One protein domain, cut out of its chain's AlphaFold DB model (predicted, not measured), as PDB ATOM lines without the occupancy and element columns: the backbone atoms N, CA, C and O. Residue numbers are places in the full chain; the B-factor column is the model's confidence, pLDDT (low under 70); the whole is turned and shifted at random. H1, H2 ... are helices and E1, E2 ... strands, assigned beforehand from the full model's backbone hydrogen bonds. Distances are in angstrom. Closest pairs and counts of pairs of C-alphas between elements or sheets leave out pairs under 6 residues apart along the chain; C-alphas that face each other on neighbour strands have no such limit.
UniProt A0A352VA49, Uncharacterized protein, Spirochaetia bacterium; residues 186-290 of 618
ATOM      1  N   PRO A 186      71.209  88.227 167.168       73.44
ATOM      2  CA  PRO A 186      72.186  87.148 167.122       73.44
ATOM      3  C   PRO A 186      73.606  87.714 167.032       73.44
ATOM      4  O   PRO A 186      73.898  88.595 166.225       73.44
ATOM      5  N   LYS A 187      74.527  87.164 167.826       84.19
ATOM      6  CA  LYS A 187      75.953  87.515 167.728       84.19
ATOM      7  C   LYS A 187      76.506  87.015 166.389       84.19
ATOM      8  O   LYS A 187      76.184  85.904 165.991       84.19
ATOM      9  N   SER A 188      77.366  87.784 165.725       81.44
ATOM     10  CA  SER A 188      77.982  87.403 164.441       81.44
ATOM     11  C   SER A 188      79.472  87.103 164.594       81.44
ATOM     12  O   SER A 188      80.157  87.753 165.388       81.44
ATOM     13  N   GLY A 189      79.992  86.143 163.830       84.12
ATOM     14  CA  GLY A 189      81.435  85.978 163.682       84.12
ATOM     15  C   GLY A 189      81.871  84.774 162.849       84.12
ATOM     16  O   GLY A 189      81.082  83.908 162.481       84.12
ATOM     17  N   LYS A 190      83.182  84.701 162.590       75.81
ATOM     18  CA  LYS A 190      83.822  83.607 161.830       75.81
ATOM     19  C   LYS A 190      84.118  82.355 162.656       75.81
ATOM     20  O   LYS A 190      84.325  81.279 162.107       75.81
ATOM     21  N   LYS A 191      84.206  82.486 163.983       81.31
ATOM     22  CA  LYS A 191      84.474  81.359 164.883       81.31
ATOM     23  C   LYS A 191      83.170  80.916 165.529       81.31
ATOM     24  O   LYS A 191      82.601  81.665 166.319       81.31
ATOM     25  N   LEU A 192      82.748  79.693 165.222       79.56
ATOM     26  CA  LEU A 192      81.537  79.106 165.787       79.56
ATOM     27  C   LEU A 192      81.620  79.005 167.326       79.56
ATOM     28  O   LEU A 192      82.681  78.663 167.866       79.56
ATOM     29  N   PRO A 193      80.511  79.257 168.049       79.88
ATOM     30  CA  PRO A 193      80.435  79.054 169.488       79.88
ATOM     31  C   PRO A 193      80.737  77.612 169.902       79.88
ATOM     32  O   PRO A 193      80.522  76.651 169.156       79.88
ATOM     33  N   VAL A 194      81.176  77.444 171.151       75.06
ATOM     34  CA  VAL A 194      81.488  76.118 171.711       75.06
ATOM     35  C   VAL A 194      80.264  75.206 171.696       75.06
ATOM     36  O   VAL A 194      80.401  74.029 171.398       75.06
ATOM     37  N   TRP A 195      79.066  75.740 171.943       76.56
ATOM     38  CA  TRP A 195      77.831  74.953 171.923       76.56
ATOM     39  C   TRP A 195      77.449  74.451 170.519       76.56
ATOM     40  O   TRP A 195      76.782  73.429 170.421       76.56
ATOM     41  N   VAL A 196      77.917  75.098 169.440       74.31
ATOM     42  CA  VAL A 196      77.740  74.620 168.052       74.31
ATOM     43  C   VAL A 196      78.768  73.539 167.710       74.31
ATOM     44  O   VAL A 196      78.435  72.506 167.142       74.31
ATOM     45  N   THR A 197      80.031  73.768 168.074       62.62
ATOM     46  CA  THR A 197      81.150  72.863 167.741       62.62
ATOM     47  C   THR A 197      81.221  71.630 168.643       62.62
ATOM     48  O   THR A 197      81.761  70.598 168.247       62.62
ATOM     49  N   LYS A 198      80.655  71.714 169.847       63.53
ATOM     50  CA  LYS A 198      80.526  70.622 170.808       63.53
ATOM     51  C   LYS A 198      79.143  70.686 171.447       63.53
ATOM     52  O   LYS A 198      78.895  71.512 172.325       63.53
ATOM     53  N   PHE A 199      78.272  69.771 171.026       62.09
ATOM     54  CA  PHE A 199      76.906  69.698 171.531       62.09
ATOM     55  C   PHE A 199      76.900  69.589 173.071       62.09
ATOM     56  O   PHE A 199      77.571  68.699 173.611       62.09
ATOM     57  N   PRO A 200      76.190  70.472 173.800       70.94
ATOM     58  CA  PRO A 200      76.184  70.428 175.256       70.94
ATOM     59  C   PRO A 200      75.500  69.153 175.772       70.94
ATOM     60  O   PRO A 200      74.429  68.774 175.308       70.94
ATOM     61  N   THR A 201      76.099  68.492 176.761       66.25
ATOM     62  CA  THR A 201      75.491  67.340 177.446       66.25
ATOM     63  C   THR A 201      74.918  67.786 178.783       66.25
ATOM     64  O   THR A 201      75.646  68.361 179.592       66.25
ATOM     65  N   SER A 202      73.644  67.498 179.047       71.75
ATOM     66  CA  SER A 202      73.009  67.776 180.337       71.75
ATOM     67  C   SER A 202      72.042  66.666 180.728       71.75
ATOM     68  O   SER A 202      71.315  66.139 179.891       71.75
ATOM     69  N   THR A 203      72.023  66.326 182.016       70.38
ATOM     70  CA  THR A 203      71.006  65.455 182.625       70.38
ATOM     71  C   THR A 203      69.799  66.237 183.150       70.38
ATOM     72  O   THR A 203      68.804  65.630 183.533       70.38
ATOM     73  N   GLU A 204      69.886  67.567 183.185       74.62
ATOM     74  CA  GLU A 204      68.870  68.468 183.744       74.62
ATOM     75  C   GLU A 204      68.003  69.118 182.664       74.62
ATOM     76  O   GLU A 204      66.862  69.491 182.936       74.62
ATOM     77  N   PHE A 205      68.518  69.224 181.435       79.00
ATOM     78  CA  PHE A 205      67.860  69.924 180.338       79.00
ATOM     79  C   PHE A 205      67.759  69.068 179.078       79.00
ATOM     80  O   PHE A 205      68.734  68.440 178.666       79.00
ATOM     81  N   TYR A 206      66.605  69.125 178.412       77.38
ATOM     82  CA  TYR A 206      66.539  68.855 176.979       77.38
ATOM     83  C   TYR A 206      67.164  70.038 176.248       77.38
ATOM     84  O   TYR A 206      66.849  71.185 176.560       77.38
ATOM     85  N   ILE A 207      68.052  69.770 175.295       78.88
ATOM     86  CA  ILE A 207      68.823  70.806 174.598       78.88
ATOM     87  C   ILE A 207      68.508  70.748 173.112       78.88
ATOM     88  O   ILE A 207      68.588  69.684 172.503       78.88
ATOM     89  N   GLY A 208      68.154  71.890 172.535       79.62
ATOM     90  CA  GLY A 208      67.881  72.038 171.114       79.62
ATOM     91  C   GLY A 208      68.852  73.013 170.481       79.62
ATOM     92  O   GLY A 208      68.937  74.160 170.919       79.62
ATOM     93  N   ILE A 209      69.554  72.571 169.440       78.50
ATOM     94  CA  ILE A 209      70.360  73.450 168.594       78.50
ATOM     95  C   ILE A 209      69.860  73.308 167.166       78.50
ATOM     96  O   ILE A 209      69.941  72.231 166.580       78.50
ATOM     97  N   GLY A 210      69.327  74.394 166.623       72.88
ATOM     98  CA  GLY A 210      68.854  74.450 165.248       72.88
ATOM     99  C   GLY A 210      69.733  75.344 164.399       72.88
ATOM    100  O   GLY A 210      70.385  76.256 164.912       72.88
ATOM    101  N   GLN A 211      69.732  75.073 163.098       77.25
ATOM    102  CA  GLN A 211      70.438  75.862 162.100       77.25
ATOM    103  C   GLN A 211      69.501  76.229 160.952       77.25
ATOM    104  O   GLN A 211      68.596  75.461 160.620       77.25
ATOM    105  N   GLY A 212      69.721  77.380 160.326       73.56
ATOM    106  CA  GLY A 212      68.878  77.823 159.227       73.56
ATOM    107  C   GLY A 212      69.398  79.053 158.500       73.56
ATOM    108  O   GLY A 212      70.261  79.778 158.979       73.56
ATOM    109  N   ASN A 213      68.827  79.307 157.328       72.69
ATOM    110  CA  ASN A 213      69.070  80.513 156.531       72.69
ATOM    111  C   ASN A 213      68.454  81.791 157.136       72.69
ATOM    112  O   ASN A 213      68.685  82.887 156.640       72.69
ATOM    113  N   SER A 214      67.664  81.659 158.200       79.25
ATOM    114  CA  SER A 214      67.101  82.758 158.971       79.25
ATOM    115  C   SER A 214      67.145  82.407 160.453       79.25
ATOM    116  O   SER A 214      67.166  81.230 160.824       79.25
ATOM    117  N   ILE A 215      67.097  83.425 161.308       78.62
ATOM    118  CA  ILE A 215      66.978  83.217 162.750       78.62
ATOM    119  C   ILE A 215      65.756  82.355 163.089       78.62
ATOM    120  O   ILE A 215      65.870  81.411 163.861       78.62
ATOM    121  N   LYS A 216      64.623  82.587 162.416       76.00
ATOM    122  CA  LYS A 216      63.386  81.826 162.614       76.00
ATOM    123  C   LYS A 216      63.554  80.345 162.280       76.00
ATOM    124  O   LYS A 216      63.180  79.493 163.073       76.00
ATOM    125  N   THR A 217      64.177  80.024 161.147       68.94
ATOM    126  CA  THR A 217      64.414  78.624 160.764       68.94
ATOM    127  C   THR A 217      65.379  77.921 161.722       68.94
ATOM    128  O   THR A 217      65.187  76.746 162.031       68.94
ATOM    129  N   ALA A 218      66.363  78.639 162.270       68.94
ATOM    130  CA  ALA A 218      67.231  78.116 163.321       68.94
ATOM    131  C   ALA A 218      66.480  77.889 164.650       68.94
ATOM    132  O   ALA A 218      66.694  76.871 165.308       68.94
ATOM    133  N   GLN A 219      65.573  78.789 165.037       77.31
ATOM    134  CA  GLN A 219      64.726  78.641 166.228       77.31
ATOM    135  C   GLN A 219      63.759  77.451 166.093       77.31
ATOM    136  O   GLN A 219      63.698  76.606 166.988       77.31
ATOM    137  N   ASP A 220      63.076  77.329 164.951       71.38
ATOM    138  CA  ASP A 220      62.170  76.214 164.644       71.38
ATOM    139  C   ASP A 220      62.914  74.866 164.689       71.38
ATOM    140  O   ASP A 220      62.422  73.882 165.253       71.38
ATOM    141  N   GLY A 221      64.141  74.825 164.159       67.06
ATOM    142  CA  GLY A 221      65.008  73.648 164.228       67.06
ATOM    143  C   GLY A 221      65.391  73.268 165.663       67.06
ATOM    144  O   GLY A 221      65.339  72.092 166.026       67.06
ATOM    145  N   ALA A 222      65.719  74.254 166.503       75.00
ATOM    146  CA  ALA A 222      66.084  74.027 167.900       75.00
ATOM    147  C   ALA A 222      64.904  73.451 168.697       75.00
ATOM    148  O   ALA A 222      65.054  72.464 169.420       75.00
ATOM    149  N   MET A 223      63.710  74.011 168.505       70.62
ATOM    150  CA  MET A 223      62.484  73.523 169.131       70.62
ATOM    151  C   MET A 223      62.122  72.110 168.650       70.62
ATOM    152  O   MET A 223      61.824  71.233 169.463       70.62
ATOM    153  N   THR A 224      62.247  71.843 167.348       70.50
ATOM    154  CA  THR A 224      62.020  70.510 166.761       70.50
ATOM    155  C   THR A 224      62.948  69.453 167.365       70.50
ATOM    156  O   THR A 224      62.527  68.319 167.612       70.50
ATOM    157  N   MET A 225      64.199  69.814 167.663       65.12
ATOM    158  CA  MET A 225      65.156  68.915 168.307       65.12
ATOM    159  C   MET A 225      64.758  68.561 169.751       65.12
ATOM    160  O   MET A 225      64.895  67.404 170.157       65.12
ATOM    161  N   ILE A 226      64.234  69.519 170.524       69.38
ATOM    162  CA  ILE A 226      63.694  69.260 171.873       69.38
ATOM    163  C   ILE A 226      62.462  68.350 171.784       69.38
ATOM    164  O   ILE A 226      62.384  67.340 172.484       69.38
ATOM    165  N   ILE A 227      61.537  68.647 170.868       66.50
ATOM    166  CA  ILE A 227      60.330  67.839 170.637       66.50
ATOM    167  C   ILE A 227      60.693  66.400 170.250       66.50
ATOM    168  O   ILE A 227      60.061  65.455 170.722       66.50
ATOM    169  N   SER A 228      61.730  66.210 169.434       58.88
ATOM    170  CA  SER A 228      62.186  64.879 169.008       58.88
ATOM    171  C   SER A 228      62.744  64.060 170.179       58.88
ATOM    172  O   SER A 228      62.434  62.876 170.302       58.88
ATOM    173  N   GLN A 229      63.483  64.692 171.097       67.56
ATOM    174  CA  GLN A 229      63.972  64.040 172.320       67.56
ATOM    175  C   GLN A 229      62.831  63.600 173.244       67.56
ATOM    176  O   GLN A 229      62.867  62.495 173.791       67.56
ATOM    177  N   ILE A 230      61.804  64.438 173.407       67.06
ATOM    178  CA  ILE A 230      60.611  64.084 174.189       67.06
ATOM    179  C   ILE A 230      59.859  62.940 173.498       67.06
ATOM    180  O   ILE A 230      59.498  61.960 174.149       67.06
ATOM    181  N   ARG A 231      59.684  63.016 172.174       62.34
ATOM    182  CA  ARG A 231      58.986  61.995 171.383       62.34
ATOM    183  C   ARG A 231      59.626  60.620 171.509       62.34
ATOM    184  O   ARG A 231      58.907  59.665 171.780       62.34
ATOM    185  N   ALA A 232      60.946  60.519 171.352       62.25
ATOM    186  CA  ALA A 232      61.662  59.249 171.469       62.25
ATOM    187  C   ALA A 232      61.412  58.578 172.830       62.25
ATOM    188  O   ALA A 232      61.271  57.358 172.922       62.25
ATOM    189  N   LYS A 233      61.291  59.386 173.889       64.38
ATOM    190  CA  LYS A 233      60.956  58.900 175.226       64.38
ATOM    191  C   LYS A 233      59.501  58.432 175.339       64.38
ATOM    192  O   LYS A 233      59.271  57.331 175.828       64.38
ATOM    193  N   VAL A 234      58.541  59.218 174.848       64.75
ATOM    194  CA  VAL A 234      57.109  58.854 174.858       64.75
ATOM    195  C   VAL A 234      56.844  57.599 174.016       64.75
ATOM    196  O   VAL A 234      56.095  56.723 174.433       64.75
ATOM    197  N   GLN A 235      57.492  57.460 172.856       60.28
ATOM    198  CA  GLN A 235      57.372  56.274 171.999       60.28
ATOM    199  C   GLN A 235      57.883  54.998 172.683       60.28
ATOM    200  O   GLN A 235      57.273  53.941 172.531       60.28
ATOM    201  N   ALA A 236      58.966  55.086 173.462       61.66
ATOM    202  CA  ALA A 236      59.470  53.952 174.234       61.66
ATOM    203  C   ALA A 236      58.473  53.487 175.309       61.66
ATOM    204  O   ALA A 236      58.326  52.286 175.513       61.66
ATOM    205  N   GLU A 237      57.767  54.422 175.954       62.72
ATOM    206  CA  GLU A 237      56.704  54.125 176.926       62.72
ATOM    207  C   GLU A 237      55.462  53.521 176.230       62.72
ATOM    208  O   GLU A 237      54.912  52.523 176.688       62.72
ATOM    209  N   MET A 238      55.067  54.055 175.067       61.19
ATOM    210  CA  MET A 238      53.871  53.636 174.316       61.19
ATOM    211  C   MET A 238      53.985  52.251 173.663       61.19
ATOM    212  O   MET A 238      52.985  51.555 173.486       61.19
ATOM    213  N   LYS A 239      55.202  51.826 173.301       61.25
ATOM    214  CA  LYS A 239      55.445  50.505 172.702       61.25
ATOM    215  C   LYS A 239      54.966  49.360 173.600       61.25
ATOM    216  O   LYS A 239      54.533  48.338 173.079       61.25
ATOM    217  N   THR A 240      55.031  49.541 174.917       59.12
ATOM    218  CA  THR A 240      54.524  48.579 175.904       59.12
ATOM    219  C   THR A 240      52.996  48.528 175.876       59.12
ATOM    220  O   THR A 240      52.429  47.454 175.719       59.12
ATOM    221  N   PHE A 241      52.329  49.688 175.888       57.44
ATOM    222  CA  PHE A 241      50.864  49.796 175.829       57.44
ATOM    223  C   PHE A 241      50.264  49.162 174.558       57.44
ATOM    224  O   PHE A 241      49.278  48.431 174.621       57.44
ATOM    225  N   MET A 242      50.889  49.366 173.391       57.06
ATOM    226  CA  MET A 242      50.414  48.781 172.126       57.06
ATOM    227  C   MET A 242      50.479  47.247 172.074       57.06
ATOM    228  O   MET A 242      49.791  46.644 171.257       57.06
ATOM    229  N   GLN A 243      51.298  46.598 172.908       59.09
ATOM    230  CA  GLN A 243      51.331  45.131 172.979       59.09
ATOM    231  C   GLN A 243      50.116  44.555 173.715       59.09
ATOM    232  O   GLN A 243      49.802  43.380 173.541       59.09
ATOM    233  N   GLU A 244      49.435  45.374 174.515       52.75
ATOM    234  CA  GLU A 244      48.322  44.956 175.370       52.75
ATOM    235  C   GLU A 244      46.950  45.248 174.745       52.75
ATOM    236  O   GLU A 244      45.960  44.602 175.092       52.75
ATOM    237  N   VAL A 245      46.878  46.189 173.796       50.88
ATOM    238  CA  VAL A 245      45.625  46.650 173.184       50.88
ATOM    239  C   VAL A 245      45.552  46.251 171.709       50.88
ATOM    240  O   VAL A 245      46.349  46.686 170.882       50.88
ATOM    241  N   ASN A 246      44.540  45.456 171.348       47.81
ATOM    242  CA  ASN A 246      44.269  45.094 169.956       47.81
ATOM    243  C   ASN A 246      43.670  46.279 169.174       47.81
ATOM    244  O   ASN A 246      42.637  46.816 169.570       47.81
ATOM    245  N   GLY A 247      44.249  46.610 168.011       51.41
ATOM    246  CA  GLY A 247      43.559  47.377 166.959       51.41
ATOM    247  C   GLY A 247      44.120  48.752 166.580       51.41
ATOM    248  O   GLY A 247      43.544  49.386 165.700       51.41
ATOM    249  N   ALA A 248      45.228  49.215 167.166       49.12
ATOM    250  CA  ALA A 248      45.816  50.514 166.829       49.12
ATOM    251  C   ALA A 248      47.264  50.385 166.305       49.12
ATOM    252  O   ALA A 248      48.035  49.554 166.780       49.12
ATOM    253  N   THR A 249      47.620  51.164 165.273       55.16
ATOM    254  CA  THR A 249      48.895  51.030 164.539       55.16
ATOM    255  C   THR A 249      49.944  52.038 165.004       55.16
ATOM    256  O   THR A 249      49.628  53.206 165.227       55.16
ATOM    257  N   GLU A 250      51.212  51.613 165.067       56.34
ATOM    258  CA  GLU A 250      52.367  52.462 165.422       56.34
ATOM    259  C   GLU A 250      52.419  53.767 164.606       56.34
ATOM    260  O   GLU A 250      52.779  54.824 165.125       56.34
ATOM    261  N   GLU A 251      51.988  53.713 163.345       55.09
ATOM    262  CA  GLU A 251      51.921  54.863 162.442       55.09
ATOM    263  C   GLU A 251      50.904  55.920 162.896       55.09
ATOM    264  O   GLU A 251      51.253  57.099 163.001       55.09
ATOM    265  N   SER A 252      49.680  55.505 163.241       51.66
ATOM    266  CA  SER A 252      48.631  56.417 163.718       51.66
ATOM    267  C   SER A 252      49.053  57.078 165.032       51.66
ATOM    268  O   SER A 252      48.962  58.294 165.185       51.66
ATOM    269  N   PHE A 253      49.631  56.303 165.957       59.38
ATOM    270  CA  PHE A 253      50.132  56.820 167.233       59.38
ATOM    271  C   PHE A 253      51.316  57.779 167.085       59.38
ATOM    272  O   PHE A 253      51.397  58.779 167.797       59.38
ATOM    273  N   SER A 254      52.246  57.501 166.171       58.31
ATOM    274  CA  SER A 254      53.406  58.368 165.944       58.31
ATOM    275  C   SER A 254      52.984  59.758 165.453       58.31
ATOM    276  O   SER A 254      53.543  60.771 165.886       58.31
ATOM    277  N   GLN A 255      51.948  59.823 164.611       54.25
ATOM    278  CA  GLN A 255      51.351  61.083 164.162       54.25
ATOM    279  C   GLN A 255      50.652  61.827 165.313       54.25
ATOM    280  O   GLN A 255      50.884  63.026 165.482       54.25
ATOM    281  N   VAL A 256      49.902  61.107 166.157       55.16
ATOM    282  CA  VAL A 256      49.235  61.635 167.366       55.16
ATOM    283  C   VAL A 256      50.224  62.281 168.334       55.16
ATOM    284  O   VAL A 256      50.069  63.441 168.716       55.16
ATOM    285  N   ILE A 257      51.278  61.549 168.704       57.88
ATOM    286  CA  ILE A 257      52.302  62.016 169.650       57.88
ATOM    287  C   ILE A 257      53.009  63.254 169.098       57.88
ATOM    288  O   ILE A 257      53.270  64.212 169.825       57.88
ATOM    289  N   LYS A 258      53.326  63.244 167.801       56.31
ATOM    290  CA  LYS A 258      53.984  64.367 167.145       56.31
ATOM    291  C   LYS A 258      53.153  65.648 167.225       56.31
ATOM    292  O   LYS A 258      53.716  66.674 167.588       56.31
ATOM    293  N   MET A 259      51.865  65.592 166.890       50.94
ATOM    294  CA  MET A 259      50.991  66.771 166.905       50.94
ATOM    295  C   MET A 259      50.783  67.296 168.332       50.94
ATOM    296  O   MET A 259      51.040  68.467 168.590       50.94
ATOM    297  N   SER A 260      50.474  66.412 169.286       55.50
ATOM    298  CA  SER A 260      50.252  66.790 170.689       55.50
ATOM    299  C   SER A 260      51.483  67.438 171.346       55.50
ATOM    300  O   SER A 260      51.363  68.413 172.090       55.50
ATOM    301  N   LEU A 261      52.695  66.948 171.057       62.03
ATOM    302  CA  LEU A 261      53.928  67.548 171.584       62.03
ATOM    303  C   LEU A 261      54.254  68.904 170.945       62.03
ATOM    304  O   LEU A 261      54.894  69.730 171.588       62.03
ATOM    305  N   MET A 262      53.827  69.155 169.706       54.19
ATOM    306  CA  MET A 262      54.015  70.465 169.068       54.19
ATOM    307  C   MET A 262      53.118  71.545 169.689       54.19
ATOM    308  O   MET A 262      53.493  72.714 169.675       54.19
ATOM    309  N   GLU A 263      51.980  71.165 170.270       52.47
ATOM    310  CA  GLU A 263      51.030  72.093 170.901       52.47
ATOM    311  C   GLU A 263      51.306  72.352 172.390       52.47
ATOM    312  O   GLU A 263      50.917  73.392 172.915       52.47
ATOM    313  N   THR A 264      51.962  71.417 173.088       54.34
ATOM    314  CA  THR A 264      51.992  71.395 174.566       54.34
ATOM    315  C   THR A 264      53.342  71.708 175.206       54.34
ATOM    316  O   THR A 264      53.407  71.843 176.434       54.34
ATOM    317  N   VAL A 265      54.424  71.807 174.422       63.31
ATOM    318  CA  VAL A 265      55.759  72.129 174.953       63.31
ATOM    319  C   VAL A 265      55.855  73.635 175.203       63.31
ATOM    320  O   VAL A 265      56.235  74.425 174.343       63.31
ATOM    321  N   GLU A 266      55.479  74.009 176.419       65.44
ATOM    322  CA  GLU A 266      55.620  75.346 176.990       65.44
ATOM    323  C   GLU A 266      56.992  75.478 177.693       65.44
ATOM    324  O   GLU A 266      57.682  74.484 177.929       65.44
ATOM    325  N   ASP A 267      57.397  76.705 178.037       74.31
ATOM    326  CA  ASP A 267      58.587  76.996 178.866       74.31
ATOM    327  C   ASP A 267      59.953  76.632 178.265       74.31
ATOM    328  O   ASP A 267      60.914  76.362 178.990       74.31
ATOM    329  N   ILE A 268      60.072  76.644 176.939       82.06
ATOM    330  CA  ILE A 268      61.387  76.539 176.311       82.06
ATOM    331  C   ILE A 268      62.157  77.844 176.549       82.06
ATOM    332  O   ILE A 268      61.725  78.931 176.164       82.06
ATOM    333  N   GLU A 269      63.324  77.727 177.171       86.19
ATOM    334  CA  GLU A 269      64.217  78.843 177.453       86.19
ATOM    335  C   GLU A 269      65.122  79.112 176.247       86.19
ATOM    336  O   GLU A 269      65.855  78.226 175.795       86.19
ATOM    337  N   TYR A 270      65.105  80.352 175.756       86.44
ATOM    338  CA  TYR A 270      66.099  80.852 174.810       86.44
ATOM    339  C   TYR A 270      67.432  81.083 175.531       86.44
ATOM    340  O   TYR A 270      67.469  81.763 176.559       86.44
ATOM    341  N   ILE A 271      68.521  80.537 174.988       89.69
ATOM    342  CA  ILE A 271      69.853  80.625 175.597       89.69
ATOM    343  C   ILE A 271      70.791  81.518 174.798       89.69
ATOM    344  O   ILE A 271      71.435  82.389 175.380       89.69
ATOM    345  N   ASP A 272      70.903  81.298 173.488       85.81
ATOM    346  CA  ASP A 272      71.801  82.078 172.632       85.81
ATOM    347  C   ASP A 272      71.405  81.936 171.156       85.81
ATOM    348  O   ASP A 272      70.734  80.978 170.758       85.81
ATOM    349  N   ALA A 273      71.877  82.862 170.325       87.88
ATOM    350  CA  ALA A 273      71.841  82.736 168.874       87.88
ATOM    351  C   ALA A 273      73.122  83.289 168.254       87.88
ATOM    352  O   ALA A 273      73.723  84.238 168.764       87.88
ATOM    353  N   PHE A 274      73.530  82.687 167.140       87.62
ATOM    354  CA  PHE A 274      74.776  83.025 166.468       87.62
ATOM    355  C   PHE A 274      74.625  82.996 164.950       87.62
ATOM    356  O   PHE A 274      74.038  82.064 164.413       87.62
ATOM    357  N   TYR A 275      75.188  83.977 164.259       88.62
ATOM    358  CA  TYR A 275      75.319  83.986 162.809       88.62
ATOM    359  C   TYR A 275      76.758  83.636 162.413       88.62
ATOM    360  O   TYR A 275      77.704  84.329 162.797       88.62
ATOM    361  N   SER A 276      76.922  82.549 161.653       84.06
ATOM    362  CA  SER A 276      78.208  82.171 161.065       84.06
ATOM    363  C   SER A 276      78.440  82.974 159.795       84.06
ATOM    364  O   SER A 276      77.779  82.750 158.786       84.06
ATOM    365  N   GLU A 277      79.417  83.877 159.822       83.44
ATOM    366  CA  GLU A 277      79.856  84.600 158.619       83.44
ATOM    367  C   GLU A 277      80.539  83.672 157.608       83.44
ATOM    368  O   GLU A 277      80.550  83.955 156.414       83.44
ATOM    369  N   THR A 278      81.122  82.568 158.087       76.19
ATOM    370  CA  THR A 278      81.819  81.584 157.252       76.19
ATOM    371  C   THR A 278      80.835  80.718 156.476       76.19
ATOM    372  O   THR A 278      81.020  80.506 155.282       76.19
ATOM    373  N   ASP A 279      79.774  80.268 157.142       73.44
ATOM    374  CA  ASP A 279      78.812  79.318 156.575       73.44
ATOM    375  C   ASP A 279      77.518  80.006 156.108       73.44
ATOM    376  O   ASP A 279      76.653  79.370 155.517       73.44
ATOM    377  N   SER A 280      77.378  81.315 156.364       80.38
ATOM    378  CA  SER A 280      76.190  82.130 156.065       80.38
ATOM    379  C   SER A 280      74.883  81.542 156.618       80.38
ATOM    380  O   SER A 280      73.832  81.600 155.977       80.38
ATOM    381  N   VAL A 281      74.939  80.973 157.827       79.44
ATOM    382  CA  VAL A 281      73.784  80.374 158.514       79.44
ATOM    383  C   VAL A 281      73.627  80.902 159.935       79.44
ATOM    384  O   VAL A 281      74.594  81.239 160.621       79.44
ATOM    385  N   TYR A 282      72.381  80.927 160.392       81.00
ATOM    386  CA  TYR A 282      72.009  81.183 161.773       81.00
ATOM    387  C   TYR A 282      71.983  79.882 162.563       81.00
ATOM    388  O   TYR A 282      71.513  78.859 162.072       81.00
ATOM    389  N   TYR A 283      72.402  79.964 163.818       81.19
ATOM    390  CA  TYR A 283      72.259  78.949 164.846       81.19
ATOM    391  C   TYR A 283      71.426  79.506 165.995       81.19
ATOM    392  O   TYR A 283      71.559  80.673 166.364       81.19
ATOM    393  N   SER A 284      70.590  78.669 166.597       81.81
ATOM    394  CA  SER A 284      69.832  79.009 167.804       81.81
ATOM    395  C   SER A 284      69.941  77.898 168.831       81.81
ATOM    396  O   SER A 284      69.823  76.726 168.479       81.81
ATOM    397  N   TYR A 285      70.134  78.277 170.093       85.06
ATOM    398  CA  TYR A 285      70.230  77.372 171.228       85.06
ATOM    399  C   TYR A 285      69.070  77.621 172.197       85.06
ATOM    400  O   TYR A 285      68.929  78.703 172.768       85.06
ATOM    401  N   TYR A 286      68.268  76.578 172.389       85.00
ATOM    402  CA  TYR A 286      67.189  76.506 173.361       85.00
ATOM    403  C   TYR A 286      67.409  75.360 174.346       85.00
ATOM    404  O   TYR A 286      68.057  74.356 174.031       85.00
ATOM    405  N   ARG A 287      66.808  75.469 175.532       85.25
ATOM    406  CA  ARG A 287      66.749  74.365 176.494       85.25
ATOM    407  C   ARG A 287      65.390  74.277 177.182       85.25
ATOM    408  O   ARG A 287      64.683  75.268 177.292       85.25
ATOM    409  N   LEU A 288      65.057  73.097 177.692       85.12
ATOM    410  CA  LEU A 288      63.859  72.852 178.497       85.12
ATOM    411  C   LEU A 288      64.243  72.072 179.755       85.12
ATOM    412  O   LEU A 288      64.844  71.001 179.659       85.12
ATOM    413  N   ASN A 289      63.896  72.595 180.931       86.25
ATOM    414  CA  ASN A 289      64.183  71.937 182.204       86.25
ATOM    415  C   ASN A 289      63.370  70.637 182.347       86.25
ATOM    416  O   ASN A 289      62.138  70.647 182.328       86.25
ATOM    417  N   ILE A 290      64.060  69.508 182.527       81.56
ATOM    418  CA  ILE A 290      63.451  68.174 182.577       81.56
ATOM    419  C   ILE A 290      62.592  67.994 183.834       81.56
ATOM    420  O   ILE A 290      61.539  67.357 183.765       81.56
TER     421      ILE A 290
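What this domain is: This is residues 186 to 290 of the 618 residues of an uncharacterized protein of Spirochaetia bacterium (UniProt A0A352VA49). A twisted four-stranded sheet forms a wall at one end; the first half of the long helix H2, residues 215 to 230, packs slantwise over one face of it, and the rest of H2 runs on beyond the sheet as an arm. At the arm's far end residues 243 to 249, of which 243 to 244 belong to H2, stick out, and H3 folds back from there toward the sheet, touching H2. The printed part has 105 residues, with three named helices and four named strands in the order E1, H1, E2, H2, H3, E3, E4, of mixed class. The mixed sheet runs E1, E3, E4, E2. The whole is loose, with a radius of gyration of the C-alphas of 16.6 A, and spans 56 by 27 by 22 A, the arm making the length.

Where its parts are: E1 is residues 187 to 189, beginning at C-alpha 187, (75.953, 87.515, 167.728). H1 is residues 194 to 197. E2, residues 205 to 212, is 22.6 A long. H2, residues 215 to 244, is 44.4 A long, ending at (48.322, 44.956, 175.370), with a kink of 35 degrees near residue 234. H3 is residues 250 to 264, 21.0 A. E3, residues 269 to 276, is 21.8 A long, and E4, residues 281 to 289, is 26.9 A, ending at (64.183, 71.937, 182.204).

How they stand to each other: E1 and E3 are parallel, with N 275 and O 187 at 2.8 A. E3 and E4 form an antiparallel hairpin, with N 283 and O 274 at 2.7 A. E4 and E2 are antiparallel, with N 208 and O 286 at 2.9 A. H2 on one face makes two layers, helix over sheet, at a height over the sheet of 5.1 A. It lies over E2 and, only just, over E4, with 3 C-alphas falling on E4; on the local plane it stands at 48 degrees to E2. The closest C-alphas of H2 and E2 are those of Ala 222 and Gly 210, 3.9 A. H2 and H3 touch at a steep tilt of 47 degrees, opposite ways, closest at C-alphas Ile 227 and Leu 261, 6.5 A. H3 is not on the sheet. H1 only grazes the sheet with residues 195 to 196. Two split strand-helix-strand units, each with two strands of the sheet that run the same way, are not neighbours and have helices between them along the chain, have right-handed crossovers: E1, H1, E2, with E3 and E4 between the two strands in the sheet, and E2, H2, H3, E3, with E4 between the two strands in the sheet. In H3 every O i to N i+4 pair is within hydrogen-bond range, in H2 22 of 26, and H1 is too short for one.

The domain as a whole: The C-alphas farthest apart are those of Lys 190 and Asn 246, 55.8 A. The printed part has no cut, and no link is long. The mean pLDDT of the printed part is 70.1; 49 residues are under 70, among them residues 225 to 266.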